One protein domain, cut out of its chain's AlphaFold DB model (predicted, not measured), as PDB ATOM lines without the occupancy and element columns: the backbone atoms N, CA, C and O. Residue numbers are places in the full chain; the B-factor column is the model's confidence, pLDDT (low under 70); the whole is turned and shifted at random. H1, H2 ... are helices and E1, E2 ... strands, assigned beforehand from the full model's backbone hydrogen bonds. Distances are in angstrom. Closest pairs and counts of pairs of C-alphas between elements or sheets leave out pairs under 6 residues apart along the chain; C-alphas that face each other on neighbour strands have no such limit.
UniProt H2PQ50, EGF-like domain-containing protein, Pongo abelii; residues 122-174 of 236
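AT A GLANCE: This is residues 122 to 174 of the 236 residues of the protein "EGF-like domain-containing protein" of Pongo abelii (UniProt H2PQ50). The domain has little regular structure: a tiny hairpin of E1 and E2, with the short helix H1 next to it, makes one end, and residues 138 to 174 run on as looped chain that folds back in two short antiparallel pairings. Of 53 printed residues, 10 are in named elements, H1, E1 and E2 in that order; the class is mixed. The whole is compact, with a radius of gyration of the C-alphas of 9.9 A and spans of 26 by 25 by 18 A.

IN THESE COORDINATES: E1, residues 127 to 129, is 6.8 A long, with C-alpha 127 at (151.014, 137.807, 87.512). E2, residues 135 to 137, is 5.7 A long, with C-alpha 137 at (148.270, 135.138, 88.550). H1 is residues 122 to 125, 5.3 A.

HOW THE PARTS SIT: E1 and E2 form an antiparallel hairpin at 160 degrees; N 128 and O 136, 2.9 A apart, are within hydrogen-bond range. The closest C-alphas of H1 and E2, Cys 123 and Cys 135, are 5.7 A apart. H1 is too short for an O i to N i+4 pair; its one O i to N i+3 pair is within range. Residues 162 to 163 pair with 172 to 173.

THE WHOLE: The farthest C-alphas, Gln 125 and Glu 166, are 26.7 A apart. The printed part has no cut. Confidence is low at residues 122, 131 and 163 to 174.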
ATOM      1  N   ASN A 122     155.202 143.282  91.603       65.00
ATOM      2  CA  ASN A 122     154.709 142.727  90.335       65.00
ATOM      3  C   ASN A 122     154.173 141.283  90.436       65.00
ATOM      4  O   ASN A 122     154.470 140.460  89.572       65.00
ATOM      5  N   CYS A 123     153.469 140.955  91.523       77.00
ATOM      6  CA  CYS A 123     152.891 139.635  91.755       77.00
ATOM      7  C   CYS A 123     153.928 138.505  91.630       77.00
ATOM      8  O   CYS A 123     153.740 137.543  90.890       77.00
ATOM      9  N   GLY A 124     155.108 138.694  92.233       74.56
ATOM     10  CA  GLY A 124     156.200 137.719  92.166       74.56
ATOM     11  C   GLY A 124     156.796 137.514  90.765       74.56
ATOM     12  O   GLY A 124     157.521 136.546  90.572       74.56
ATOM     13  N   GLN A 125     156.517 138.413  89.807       80.50
ATOM     14  CA  GLN A 125     156.765 138.266  88.357       80.50
ATOM     15  C   GLN A 125     155.927 137.181  87.666       80.50
ATOM     16  O   GLN A 125     156.181 136.870  86.506       80.50
ATOM     17  N   ASN A 126     154.918 136.646  88.351       90.12
ATOM     18  CA  ASN A 126     154.072 135.553  87.873       90.12
ATOM     19  C   ASN A 126     152.595 135.961  87.823       90.12
ATOM     20  O   ASN A 126     151.692 135.154  88.061       90.12
ATOM     21  N   GLY A 127     152.347 137.250  87.605       88.31
ATOM     22  CA  GLY A 127     151.014 137.807  87.512       88.31
ATOM     23  C   GLY A 127     151.020 139.307  87.262       88.31
ATOM     24  O   GLY A 127     152.064 139.962  87.236       88.31
ATOM     25  N   ILE A 128     149.822 139.856  87.095       87.12
ATOM     26  CA  ILE A 128     149.591 141.279  86.850       87.12
ATOM     27  C   ILE A 128     148.645 141.803  87.924       87.12
ATOM     28  O   ILE A 128     147.607 141.207  88.194       87.12
ATOM     29  N   CYS A 129     148.982 142.935  88.534       83.56
ATOM     30  CA  CYS A 129     148.095 143.582  89.495       83.56
ATOM     31  C   CYS A 129     146.850 144.130  88.782       83.56
ATOM     32  O   CYS A 129     146.971 144.880  87.808       83.56
ATOM     33  N   ASN A 130     145.666 143.752  89.254       79.25
ATOM     34  CA  ASN A 130     144.400 144.209  88.700       79.25
ATOM     35  C   ASN A 130     143.919 145.519  89.362       79.25
ATOM     36  O   ASN A 130     144.563 146.071  90.255       79.25
ATOM     37  N   GLU A 131     142.770 146.031  88.916       69.62
ATOM     38  CA  GLU A 131     142.183 147.295  89.397       69.62
ATOM     39  C   GLU A 131     141.693 147.265  90.857       69.62
ATOM     40  O   GLU A 131     141.497 148.319  91.456       69.62
ATOM     41  N   HIS A 132     141.545 146.072  91.443       72.19
ATOM     42  CA  HIS A 132     141.196 145.864  92.852       72.19
ATOM     43  C   HIS A 132     142.437 145.718  93.744       72.19
ATOM     44  O   HIS A 132     142.309 145.447  94.935       72.19
ATOM     45  N   PHE A 133     143.635 145.921  93.183       73.81
ATOM     46  CA  PHE A 133     144.923 145.700  93.846       73.81
ATOM     47  C   PHE A 133     145.141 144.260  94.309       73.81
ATOM     48  O   PHE A 133     145.864 144.000  95.272       73.81
ATOM     49  N   HIS A 134     144.558 143.317  93.579       81.62
ATOM     50  CA  HIS A 134     144.820 141.899  93.727       81.62
ATOM     51  C   HIS A 134     145.615 141.394  92.526       81.62
ATOM     52  O   HIS A 134     145.497 141.899  91.407       81.62
ATOM     53  N   CYS A 135     146.464 140.398  92.746       86.62
ATOM     54  CA  CYS A 135     147.235 139.817  91.664       86.62
ATOM     55  C   CYS A 135     146.391 138.859  90.825       86.62
ATOM     56  O   CYS A 135     145.833 137.893  91.336       86.62
ATOM     57  N   GLN A 136     146.365 139.108  89.519       90.62
ATOM     58  CA  GLN A 136     145.924 138.165  88.506       90.62
ATOM     59  C   GLN A 136     147.103 137.255  88.149       90.62
ATOM     60  O   GLN A 136     147.982 137.657  87.388       90.62
ATOM     61  N   CYS A 137     147.144 136.053  88.718       90.50
ATOM     62  CA  CYS A 137     148.270 135.138  88.550       90.50
ATOM     63  C   CYS A 137     148.227 134.358  87.237       90.50
ATOM     64  O   CYS A 137     147.152 133.982  86.758       90.50
ATOM     65  N   ASP A 138     149.411 134.055  86.711       92.12
ATOM     66  CA  ASP A 138     149.601 133.165  85.572       92.12
ATOM     67  C   ASP A 138     149.289 131.698  85.942       92.12
ATOM     68  O   ASP A 138     149.328 131.315  87.120       92.12
ATOM     69  N   PRO A 139     148.994 130.827  84.957       91.25
ATOM     70  CA  PRO A 139     148.838 129.397  85.199       91.25
ATOM     71  C   PRO A 139     150.069 128.791  85.888       91.25
ATOM     72  O   PRO A 139     151.206 129.063  85.511       91.25
ATOM     73  N   GLY A 140     149.840 127.935  86.884       87.81
ATOM     74  CA  GLY A 140     150.901 127.393  87.738       87.81
ATOM     75  C   GLY A 140     151.238 128.255  88.958       87.81
ATOM     76  O   GLY A 140     152.101 127.853  89.735       87.81
ATOM     77  N   TYR A 141     150.545 129.382  89.165       90.44
ATOM     78  CA  TYR A 141     150.692 130.261  90.327       90.44
ATOM     79  C   TYR A 141     149.338 130.579  90.964       90.44
ATOM     80  O   TYR A 141     148.307 130.563  90.287       90.44
ATOM     81  N   ALA A 142     149.308 130.819  92.276       87.88
ATOM     82  CA  ALA A 142     148.069 131.062  93.018       87.88
ATOM     83  C   ALA A 142     148.063 132.443  93.708       87.88
ATOM     84  O   ALA A 142     149.072 132.826  94.304       87.88
ATOM     85  N   PRO A 143     146.941 133.189  93.659       85.69
ATOM     86  CA  PRO A 143     146.795 134.446  94.393       85.69
ATOM     87  C   PRO A 143     146.818 134.193  95.921       85.69
ATOM     88  O   PRO A 143     146.595 133.054  96.340       85.69
ATOM     89  N   PRO A 144     147.090 135.210  96.771       79.25
ATOM     90  CA  PRO A 144     147.150 136.640  96.455       79.25
ATOM     91  C   PRO A 144     148.509 137.128  95.939       79.25
ATOM     92  O   PRO A 144     148.553 138.190  95.332       79.25
ATOM     93  N   ASP A 145     149.588 136.368  96.141       80.44
ATOM     94  CA  ASP A 145     150.965 136.807  95.848       80.44
ATOM     95  C   ASP A 145     151.592 136.118  94.618       80.44
ATOM     96  O   ASP A 145     152.745 136.376  94.278       80.44
ATOM     97  N   CYS A 146     150.835 135.255  93.928       86.50
ATOM     98  CA  CYS A 146     151.297 134.428  92.805       86.50
ATOM     99  C   CYS A 146     152.494 133.549  93.163       86.50
ATOM    100  O   CYS A 146     153.509 133.510  92.464       86.50
ATOM    101  N   GLU A 147     152.345 132.802  94.256       87.50
ATOM    102  CA  GLU A 147     153.303 131.771  94.639       87.50
ATOM    103  C   GLU A 147     153.152 130.518  93.758       87.50
ATOM    104  O   GLU A 147     152.038 130.212  93.310       87.50
ATOM    105  N   PRO A 148     154.250 129.779  93.491       88.69
ATOM    106  CA  PRO A 148     154.212 128.563  92.689       88.69
ATOM    107  C   PRO A 148     153.216 127.532  93.234       88.69
ATOM    108  O   PRO A 148     153.341 127.028  94.348       88.69
ATOM    109  N   ALA A 149     152.255 127.159  92.402       87.25
ATOM    110  CA  ALA A 149     151.237 126.159  92.673       87.25
ATOM    111  C   ALA A 149     150.954 125.386  91.377       87.25
ATOM    112  O   ALA A 149     150.089 125.761  90.590       87.25
ATOM    113  N   MET A 150     151.676 124.285  91.148       81.50
ATOM    114  CA  MET A 150     151.736 123.591  89.847       81.50
ATOM    115  C   MET A 150     150.385 123.161  89.246       81.50
ATOM    116  O   MET A 150     150.285 122.981  88.036       81.50
ATOM    117  N   SER A 151     149.346 122.979  90.063       82.19
ATOM    118  CA  SER A 151     147.990 122.629  89.613       82.19
ATOM    119  C   SER A 151     147.028 123.821  89.556       82.19
ATOM    120  O   SER A 151     145.823 123.626  89.386       82.19
ATOM    121  N   SER A 152     147.521 125.038  89.783       83.81
ATOM    122  CA  SER A 152     146.718 126.254  89.756       83.81
ATOM    123  C   SER A 152     146.393 126.641  88.312       83.81
ATOM    124  O   SER A 152     147.306 126.727  87.488       83.81
ATOM    125  N   PRO A 153     145.125 126.935  87.988       85.69
ATOM    126  CA  PRO A 153     144.774 127.521  86.699       85.69
ATOM    127  C   PRO A 153     145.191 129.000  86.573       85.69
ATOM    128  O   PRO A 153     144.976 129.579  85.512       85.69
ATOM    129  N   GLY A 154     145.768 129.603  87.620       89.31
ATOM    130  CA  GLY A 154     145.983 131.046  87.724       89.31
ATOM    131  C   GLY A 154     144.743 131.761  88.261       89.31
ATOM    132  O   GLY A 154     143.861 131.140  88.864       89.31
ATOM    133  N   GLY A 155     144.658 133.067  88.027       88.38
ATOM    134  CA  GLY A 155     143.503 133.883  88.410       88.38
ATOM    135  C   GLY A 155     143.775 134.869  89.546       88.38
ATOM    136  O   GLY A 155     144.859 134.880  90.126       88.38
ATOM    137  N   SER A 156     142.771 135.681  89.867       87.38
ATOM    138  CA  SER A 156     142.740 136.556  91.045       87.38
ATOM    139  C   SER A 156     141.810 135.986  92.116       87.38
ATOM    140  O   SER A 156     140.896 135.212  91.821       87.38
ATOM    141  N   ILE A 157     141.987 136.417  93.369       82.81
ATOM    142  CA  ILE A 157     140.999 136.180  94.433       82.81
ATOM    143  C   ILE A 157     139.601 136.726  94.082       82.81
ATOM    144  O   ILE A 157     138.610 136.237  94.620       82.81
ATOM    145  N   ASP A 158     139.510 137.657  93.130       80.44
ATOM    146  CA  ASP A 158     138.249 138.249  92.662       80.44
ATOM    147  C   ASP A 158     137.418 137.313  91.770       80.44
ATOM    148  O   ASP A 158     136.208 137.495  91.637       80.44
ATOM    149  N   ASP A 159     138.022 136.270  91.188       81.75
ATOM    150  CA  ASP A 159     137.369 135.399  90.195       81.75
ATOM    151  C   ASP A 159     136.287 134.476  90.804       81.75
ATOM    152  O   ASP A 159     135.647 133.682  90.104       81.75
ATOM    153  N   GLY A 160     136.103 134.504  92.131       72.56
ATOM    154  CA  GLY A 160     135.133 133.672  92.857       72.56
ATOM    155  C   GLY A 160     135.400 132.160  92.763       72.56
ATOM    156  O   GLY A 160     134.568 131.337  93.163       72.56
ATOM    157  N   PHE A 161     136.550 131.777  92.201       70.69
ATOM    158  CA  PHE A 161     137.025 130.401  92.079       70.69
ATOM    159  C   PHE A 161     137.864 129.957  93.284       70.69
ATOM    160  O   PHE A 161     138.046 128.758  93.494       70.69
ATOM    161  N   TRP A 162     138.330 130.902  94.096       73.44
ATOM    162  CA  TRP A 162     139.148 130.647  95.273       73.44
ATOM    163  C   TRP A 162     138.303 130.728  96.548       73.44
ATOM    164  O   TRP A 162     137.463 131.614  96.690       73.44
ATOM    165  N   LEU A 163     138.490 129.781  97.470       61.75
ATOM    166  CA  LEU A 163     137.813 129.795  98.771       61.75
ATOM    167  C   LEU A 163     138.699 130.478  99.817       61.75
ATOM    168  O   LEU A 163     139.774 129.975 100.138       61.75
ATOM    169  N   THR A 164     138.220 131.580 100.389       55.25
ATOM    170  CA  THR A 164     138.787 132.197 101.593       55.25
ATOM    171  C   THR A 164     138.163 131.539 102.825       55.25
ATOM    172  O   THR A 164     137.022 131.845 103.170       55.25
ATOM    173  N   ILE A 165     138.865 130.621 103.495       51.22
ATOM    174  CA  ILE A 165     138.516 130.283 104.889       51.22
ATOM    175  C   ILE A 165     139.186 131.357 105.766       51.22
ATOM    176  O   ILE A 165     140.214 131.911 105.391       51.22
ATOM    177  N   GLU A 166     138.572 131.784 106.862       46.16
ATOM    178  CA  GLU A 166     138.976 133.019 107.545       46.16
ATOM    179  C   GLU A 166     140.378 132.994 108.198       46.16
ATOM    180  O   GLU A 166     140.791 132.039 108.850       46.16
ATOM    181  N   LYS A 167     141.052 134.148 108.068       44.88
ATOM    182  CA  LYS A 167     142.126 134.737 108.900       44.88
ATOM    183  C   LYS A 167     143.494 134.063 109.054       44.88
ATOM    184  O   LYS A 167     144.349 134.648 109.707       44.88
ATOM    185  N   SER A 168     143.780 132.953 108.383       52.75
ATOM    186  CA  SER A 168     145.171 132.495 108.163       52.75
ATOM    187  C   SER A 168     145.233 131.360 107.133       52.75
ATOM    188  O   SER A 168     145.583 130.240 107.489       52.75
ATOM    189  N   VAL A 169     144.768 131.565 105.890       47.94
ATOM    190  CA  VAL A 169     144.308 130.403 105.101       47.94
ATOM    191  C   VAL A 169     144.912 130.258 103.698       47.94
ATOM    192  O   VAL A 169     144.852 131.202 102.911       47.94
ATOM    193  N   PRO A 170     145.395 129.044 103.354       51.81
ATOM    194  CA  PRO A 170     145.737 128.659 101.988       51.81
ATOM    195  C   PRO A 170     144.508 128.671 101.063       51.81
ATOM    196  O   PRO A 170     143.495 128.020 101.326       51.81
ATOM    197  N   LEU A 171     144.607 129.400  99.950       57.91
ATOM    198  CA  LEU A 171     143.568 129.473  98.922       57.91
ATOM    199  C   LEU A 171     143.551 128.180  98.100       57.91
ATOM    200  O   LEU A 171     144.552 127.793  97.499       57.91
ATOM    201  N   PHE A 172     142.393 127.517  98.047       64.50
ATOM    202  CA  PHE A 172     142.204 126.309  97.241       64.50
ATOM    203  C   PHE A 172     141.310 126.573  96.024       64.50
ATOM    204  O   PHE A 172     140.290 127.260  96.148       64.50
ATOM    205  N   PRO A 173     141.639 125.976  94.863       63.78
ATOM    206  CA  PRO A 173     140.812 126.065  93.671       63.78
ATOM    207  C   PRO A 173     139.501 125.288  93.860       63.78
ATOM    208  O   PRO A 173     139.498 124.096  94.190       63.78
ATOM    209  N   LYS A 174     138.359 125.937  93.613       58.53
ATOM    210  CA  LYS A 174     137.033 125.312  93.677       58.53
ATOM    211  C   LYS A 174     136.883 124.319  92.524       58.53
ATOM    212  O   LYS A 174     136.533 124.700  91.412       58.53
TER     213      LYS A 174